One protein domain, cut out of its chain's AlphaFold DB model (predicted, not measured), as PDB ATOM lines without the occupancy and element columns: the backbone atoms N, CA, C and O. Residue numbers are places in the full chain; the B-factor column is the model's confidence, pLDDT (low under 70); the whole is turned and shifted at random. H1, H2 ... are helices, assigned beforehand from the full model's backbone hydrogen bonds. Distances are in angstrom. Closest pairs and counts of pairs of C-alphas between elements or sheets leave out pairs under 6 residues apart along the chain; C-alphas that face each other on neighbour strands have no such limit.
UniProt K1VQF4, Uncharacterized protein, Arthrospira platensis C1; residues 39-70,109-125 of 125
ATOM      1  N   ALA A  39       0.258 -15.015 -30.994       89.25
ATOM      2  CA  ALA A  39      -0.174 -14.721 -29.633       89.25
ATOM      3  C   ALA A  39       0.866 -15.200 -28.607       89.25
ATOM      4  O   ALA A  39       1.295 -14.437 -27.738       89.25
ATOM      5  N   ALA A  40       1.351 -16.438 -28.742       89.50
ATOM      6  CA  ALA A  40       2.377 -16.992 -27.866       89.50
ATOM      7  C   ALA A  40       3.709 -16.229 -27.957       89.50
ATOM      8  O   ALA A  40       4.418 -16.120 -26.956       89.50
ATOM      9  N   ALA A  41       4.082 -15.715 -29.131       92.50
ATOM     10  CA  ALA A  41       5.269 -14.880 -29.303       92.50
ATOM     11  C   ALA A  41       5.121 -13.535 -28.576       92.50
ATOM     12  O   ALA A  41       5.996 -13.171 -27.791       92.50
ATOM     13  N   LYS A  42       3.988 -12.842 -28.747       92.75
ATOM     14  CA  LYS A  42       3.705 -11.580 -28.045       92.75
ATOM     15  C   LYS A  42       3.689 -11.756 -26.523       92.75
ATOM     16  O   LYS A  42       4.337 -10.995 -25.809       92.75
ATOM     17  N   ILE A  43       3.042 -12.813 -26.030       92.25
ATOM     18  CA  ILE A  43       3.008 -13.146 -24.596       92.25
ATOM     19  C   ILE A  43       4.414 -13.442 -24.062       92.25
ATOM     20  O   ILE A  43       4.773 -12.981 -22.979       92.25
ATOM     21  N   ARG A  44       5.232 -14.194 -24.811       91.06
ATOM     22  CA  ARG A  44       6.630 -14.465 -24.434       91.06
ATOM     23  C   ARG A  44       7.458 -13.187 -24.370       91.06
ATOM     24  O   ARG A  44       8.180 -13.005 -23.393       91.06
ATOM     25  N   ASN A  45       7.318 -12.305 -25.355       93.19
ATOM     26  CA  ASN A  45       8.026 -11.027 -25.388       93.19
ATOM     27  C   ASN A  45       7.627 -10.127 -24.217       93.19
ATOM     28  O   ASN A  45       8.491  -9.520 -23.593       93.19
ATOM     29  N   TRP A  46       6.340 -10.081 -23.876       93.25
ATOM     30  CA  TRP A  46       5.875  -9.335 -22.711       93.25
ATOM     31  C   TRP A  46       6.424  -9.924 -21.406       93.25
ATOM     32  O   TRP A  46       7.000  -9.206 -20.597       93.25
ATOM     33  N   MET A  47       6.352 -11.249 -21.228       91.62
ATOM     34  CA  MET A  47       6.915 -11.917 -20.047       91.62
ATOM     35  C   MET A  47       8.429 -11.692 -19.904       91.62
ATOM     36  O   MET A  47       8.929 -11.616 -18.784       91.62
ATOM     37  N   ALA A  48       9.168 -11.559 -21.009       91.25
ATOM     38  CA  ALA A  48      10.608 -11.308 -20.981       91.25
ATOM     39  C   ALA A  48      10.988  -9.973 -20.309       91.25
ATOM     40  O   ALA A  48      12.126  -9.825 -19.871       91.25
ATOM     41  N   GLN A  49      10.042  -9.038 -20.171       91.19
ATOM     42  CA  GLN A  49      10.239  -7.771 -19.456       91.19
ATOM     43  C   GLN A  49      10.285  -7.950 -17.928       91.19
ATOM     44  O   GLN A  49      10.786  -7.072 -17.231       91.19
ATOM     45  N   PHE A  50       9.827  -9.097 -17.407       91.06
ATOM     46  CA  PHE A  50       9.655  -9.363 -15.972       91.06
ATOM     47  C   PHE A  50      10.459 -10.589 -15.486       91.06
ATOM     48  O   PHE A  50       9.899 -11.552 -14.940       91.06
ATOM     49  N   PRO A  51      11.791 -10.634 -15.696       89.75
ATOM     50  CA  PRO A  51      12.589 -11.814 -15.368       89.75
ATOM     51  C   PRO A  51      12.655 -12.095 -13.857       89.75
ATOM     52  O   PRO A  51      12.774 -13.259 -13.454       89.75
ATOM     53  N   GLN A  52      12.569 -11.064 -13.008       89.31
ATOM     54  CA  GLN A  52      12.617 -11.223 -11.550       89.31
ATOM     55  C   GLN A  52      11.309 -11.803 -11.011       89.31
ATOM     56  O   GLN A  52      11.325 -12.729 -10.204       89.31
ATOM     57  N   GLU A  53      10.179 -11.332 -11.517       89.56
ATOM     58  CA  GLU A  53       8.832 -11.780 -11.180       89.56
ATOM     59  C   GLU A  53       8.643 -13.243 -11.582       89.56
ATOM     60  O   GLU A  53       8.177 -14.064 -10.790       89.56
ATOM     61  N   ILE A  54       9.127 -13.617 -12.769       89.06
ATOM     62  CA  ILE A  54       9.169 -15.012 -13.222       89.06
ATOM     63  C   ILE A  54      10.004 -15.879 -12.272       89.06
ATOM     64  O   ILE A  54       9.613 -17.005 -11.944       89.06
ATOM     65  N   LYS A  55      11.157 -15.383 -11.810       89.12
ATOM     66  CA  LYS A  55      12.006 -16.101 -10.848       89.12
ATOM     67  C   LYS A  55      11.302 -16.263  -9.499       89.12
ATOM     68  O   LYS A  55      11.381 -17.342  -8.906       89.12
ATOM     69  N   THR A  56      10.592 -15.238  -9.039       88.12
ATOM     70  CA  THR A  56       9.782 -15.269  -7.815       88.12
ATOM     71  C   THR A  56       8.650 -16.286  -7.926       88.12
ATOM     72  O   THR A  56       8.511 -17.127  -7.038       88.12
ATOM     73  N   LEU A  57       7.929 -16.313  -9.051       87.69
ATOM     74  CA  LEU A  57       6.888 -17.307  -9.318       87.69
ATOM     75  C   LEU A  57       7.449 -18.735  -9.274       87.69
ATOM     76  O   LEU A  57       6.899 -19.599  -8.595       87.69
ATOM     77  N   LYS A  58       8.582 -18.989  -9.947       87.31
ATOM     78  CA  LYS A  58       9.233 -20.311  -9.926       87.31
ATOM     79  C   LYS A  58       9.615 -20.737  -8.507       87.31
ATOM     80  O   LYS A  58       9.406 -21.894  -8.149       87.31
ATOM     81  N   LYS A  59      10.149 -19.820  -7.693       85.31
ATOM     82  CA  LYS A  59      10.481 -20.096  -6.287       85.31
ATOM     83  C   LYS A  59       9.238 -20.418  -5.457       85.31
ATOM     84  O   LYS A  59       9.283 -21.353  -4.664       85.31
ATOM     85  N   ALA A  60       8.146 -19.678  -5.646       82.88
ATOM     86  CA  ALA A  60       6.885 -19.927  -4.949       82.88
ATOM     87  C   ALA A  60       6.307 -21.309  -5.300       82.88
ATOM     88  O   ALA A  60       5.964 -22.076  -4.405       82.88
ATOM     89  N   LEU A  61       6.309 -21.673  -6.587       82.12
ATOM     90  CA  LEU A  61       5.863 -22.990  -7.056       82.12
ATOM     91  C   LEU A  61       6.721 -24.137  -6.499       82.12
ATOM     92  O   LEU A  61       6.196 -25.186  -6.135       82.12
ATOM     93  N   GLN A  62       8.040 -23.949  -6.406       81.69
ATOM     94  CA  GLN A  62       8.932 -24.953  -5.815       81.69
ATOM     95  C   GLN A  62       8.717 -25.127  -4.309       81.69
ATOM     96  O   GLN A  62       8.839 -26.245  -3.818       81.69
ATOM     97  N   ARG A  63       8.408 -24.047  -3.579       73.19
ATOM     98  CA  ARG A  63       8.098 -24.122  -2.143       73.19
ATOM     99  C   ARG A  63       6.800 -24.883  -1.888       73.19
ATOM    100  O   ARG A  63       6.838 -25.836  -1.124       73.19
ATOM    101  N   GLN A  64       5.729 -24.569  -2.622       66.38
ATOM    102  CA  GLN A  64       4.473 -25.322  -2.511       66.38
ATOM    103  C   GLN A  64       4.649 -26.809  -2.809       66.38
ATOM    104  O   GLN A  64       4.063 -27.648  -2.135       66.38
ATOM    105  N   ARG A  65       5.472 -27.152  -3.809       61.50
ATOM    106  CA  ARG A  65       5.742 -28.557  -4.115       61.50
ATOM    107  C   ARG A  65       6.488 -29.263  -2.983       61.50
ATOM    108  O   ARG A  65       6.194 -30.418  -2.735       61.50
ATOM    109  N   LYS A  66       7.419 -28.582  -2.306       58.78
ATOM    110  CA  LYS A  66       8.145 -29.149  -1.160       58.78
ATOM    111  C   LYS A  66       7.255 -29.335   0.068       58.78
ATOM    112  O   LYS A  66       7.352 -30.375   0.691       58.78
ATOM    113  N   GLU A  67       6.350 -28.399   0.355       55.53
ATOM    114  CA  GLU A  67       5.362 -28.566   1.437       55.53
ATOM    115  C   GLU A  67       4.404 -29.747   1.199       55.53
ATOM    116  O   GLU A  67       3.864 -30.297   2.149       55.53
ATOM    117  N   PHE A  68       4.200 -30.157  -0.058       53.09
ATOM    118  CA  PHE A  68       3.414 -31.345  -0.414       53.09
ATOM    119  C   PHE A  68       4.225 -32.655  -0.423       53.09
ATOM    120  O   PHE A  68       3.629 -33.728  -0.476       53.09
ATOM    121  N   ASP A  69       5.559 -32.563  -0.430       49.16
ATOM    122  CA  ASP A  69       6.491 -33.702  -0.462       49.16
ATOM    123  C   ASP A  69       7.012 -34.058   0.941       49.16
ATOM    124  O   ASP A  69       7.609 -35.116   1.114       49.16
ATOM    125  N   ASP A  70       6.774 -33.214   1.953       40.09
ATOM    126  CA  ASP A  70       6.910 -33.617   3.352       40.09
ATOM    127  C   ASP A  70       5.818 -34.659   3.653       40.09
ATOM    128  O   ASP A  70       4.625 -34.324   3.632       40.09
ATOM    129  N   PRO A 109      -7.816 -21.548 -26.234       83.06
ATOM    130  CA  PRO A 109      -6.687 -21.117 -25.413       83.06
ATOM    131  C   PRO A 109      -6.458 -19.603 -25.460       83.06
ATOM    132  O   PRO A 109      -6.141 -18.996 -24.436       83.06
ATOM    133  N   LEU A 110      -6.657 -18.977 -26.625       86.81
ATOM    134  CA  LEU A 110      -6.516 -17.531 -26.780       86.81
ATOM    135  C   LEU A 110      -7.611 -16.781 -26.021       86.81
ATOM    136  O   LEU A 110      -7.322 -15.804 -25.328       86.81
ATOM    137  N   LEU A 111      -8.850 -17.272 -26.089       85.81
ATOM    138  CA  LEU A 111      -9.972 -16.696 -25.356       85.81
ATOM    139  C   LEU A 111      -9.727 -16.740 -23.843       85.81
ATOM    140  O   LEU A 111      -9.928 -15.741 -23.153       85.81
ATOM    141  N   TYR A 112      -9.217 -17.864 -23.331       87.44
ATOM    142  CA  TYR A 112      -8.829 -17.986 -21.925       87.44
ATOM    143  C   TYR A 112      -7.762 -16.957 -21.534       87.44
ATOM    144  O   TYR A 112      -7.881 -16.288 -20.505       87.44
ATOM    145  N   VAL A 113      -6.726 -16.800 -22.362       87.88
ATOM    146  CA  VAL A 113      -5.649 -15.833 -22.126       87.88
ATOM    147  C   VAL A 113      -6.189 -14.404 -22.088       87.88
ATOM    148  O   VAL A 113      -5.891 -13.684 -21.136       87.88
ATOM    149  N   ARG A 114      -7.011 -14.008 -23.067       89.06
ATOM    150  CA  ARG A 114      -7.627 -12.672 -23.122       89.06
ATOM    151  C   ARG A 114      -8.479 -12.396 -21.890       89.06
ATOM    152  O   ARG A 114      -8.325 -11.355 -21.256       89.06
ATOM    153  N   GLN A 115      -9.328 -13.348 -21.499       88.12
ATOM    154  CA  GLN A 115     -10.156 -13.213 -20.301       88.12
ATOM    155  C   GLN A 115      -9.314 -13.099 -19.031       88.12
ATOM    156  O   GLN A 115      -9.602 -12.259 -18.182       88.12
ATOM    157  N   THR A 116      -8.271 -13.919 -18.895       89.38
ATOM    158  CA  THR A 116      -7.389 -13.899 -17.718       89.38
ATOM    159  C   THR A 116      -6.649 -12.567 -17.616       89.38
ATOM    160  O   THR A 116      -6.629 -11.955 -16.549       89.38
ATOM    161  N   LEU A 117      -6.097 -12.086 -18.733       89.38
ATOM    162  CA  LEU A 117      -5.407 -10.802 -18.816       89.38
ATOM    163  C   LEU A 117      -6.350  -9.638 -18.498       89.38
ATOM    164  O   LEU A 117      -6.042  -8.822 -17.633       89.38
ATOM    165  N   SER A 118      -7.524  -9.608 -19.128       88.62
ATOM    166  CA  SER A 118      -8.536  -8.580 -18.889       88.62
ATOM    167  C   SER A 118      -8.982  -8.561 -17.426       88.62
ATOM    168  O   SER A 118      -8.949  -7.513 -16.785       88.62
ATOM    169  N   ARG A 119      -9.317  -9.717 -16.838       89.19
ATOM    170  CA  ARG A 119      -9.686  -9.807 -15.415       89.19
ATOM    171  C   ARG A 119      -8.582  -9.301 -14.497       89.19
ATOM    172  O   ARG A 119      -8.881  -8.642 -13.506       89.19
ATOM    173  N   TRP A 120      -7.327  -9.619 -14.805       89.50
ATOM    174  CA  TRP A 120      -6.200  -9.147 -14.014       89.50
ATOM    175  C   TRP A 120      -6.077  -7.620 -14.067       89.50
ATOM    176  O   TRP A 120      -6.002  -7.008 -13.007       89.50
ATOM    177  N   ILE A 121      -6.159  -7.008 -15.256       86.88
ATOM    178  CA  ILE A 121      -6.108  -5.544 -15.432       86.88
ATOM    179  C   ILE A 121      -7.216  -4.853 -14.621       86.88
ATOM    180  O   ILE A 121      -6.932  -3.935 -13.855       86.88
ATOM    181  N   HIS A 122      -8.461  -5.333 -14.724       84.81
ATOM    182  CA  HIS A 122      -9.606  -4.740 -14.017       84.81
ATOM    183  C   HIS A 122      -9.541  -4.904 -12.493       84.81
ATOM    184  O   HIS A 122     -10.089  -4.086 -11.765       84.81
ATOM    185  N   LYS A 123      -8.893  -5.962 -11.992       82.00
ATOM    186  CA  LYS A 123      -8.777  -6.229 -10.551       82.00
ATOM    187  C   LYS A 123      -7.732  -5.346  -9.853       82.00
ATOM    188  O   LYS A 123      -7.740  -5.266  -8.632       82.00
ATOM    189  N   GLN A 124      -6.826  -4.721 -10.602       67.50
ATOM    190  CA  GLN A 124      -5.812  -3.797 -10.069       67.50
ATOM    191  C   GLN A 124      -6.327  -2.344  -9.976       67.50
ATOM    192  O   GLN A 124      -5.523  -1.412  -9.954       67.50
ATOM    193  N   HIS A 125      -7.650  -2.151  -9.987       53.41
ATOM    194  CA  HIS A 125      -8.349  -0.869  -9.890       53.41
ATOM    195  C   HIS A 125      -9.100  -0.768  -8.557       53.41
ATOM    196  O   HIS A 125      -9.271   0.379  -8.084       53.41
TER     197      HIS A 125
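AT A GLANCE: This is residues 39 to 70 and 109 to 125 of the 125 residues of an uncharacterized protein of Arthrospira platensis C1 (UniProt K1VQF4). Three helices form an open, loose frame with no packed core: H1 and H2 meet as an L, H2 sticks out as a long arm, and H3 stands across a gap from H1. The printed part has 49 residues, with H1, H2 and H3 in that order and no named strand; the class is all helix. The whole is only just loose, close to extended, with a radius of gyration of the C-alphas of 14.1 A and spans of 37 by 25 by 21 A.

HOW THE PARTS SIT: Start in H1, residues 39 to 47, and cross the tight link to H2, residues 51 to 67. They are close but not clearly touching, about perpendicular at 87 degrees; their closest C-alphas, Met 47 and Ile 54, are 7.8 A apart. H3, residues 109 to 123, is close to H1 but not clearly touching, the closest C-alphas being Ala 39 and Leu 110 at 7.5 A; they run the same way at a tilt of 37 degrees, only just steep. H2 and H3 are apart. In H1, H2 and H3 every O i to N i+4 pair is within hydrogen-bond range.

IN THESE COORDINATES: Find C-alpha 39 at (-0.174, -14.721, -29.633), where H1 begins its 12.2 A. H2 covers 24.8 A, and H3 runs 21.1 A to C-alpha 123 at (-8.777, -6.229, -10.551).

THE WHOLE: Residues 71 to 108 are not printed; C-alphas 70 and 109 are 34.2 A apart across the cut. Confidence is low, pLDDT under 70, at residues 64 to 70 and 124 to 125.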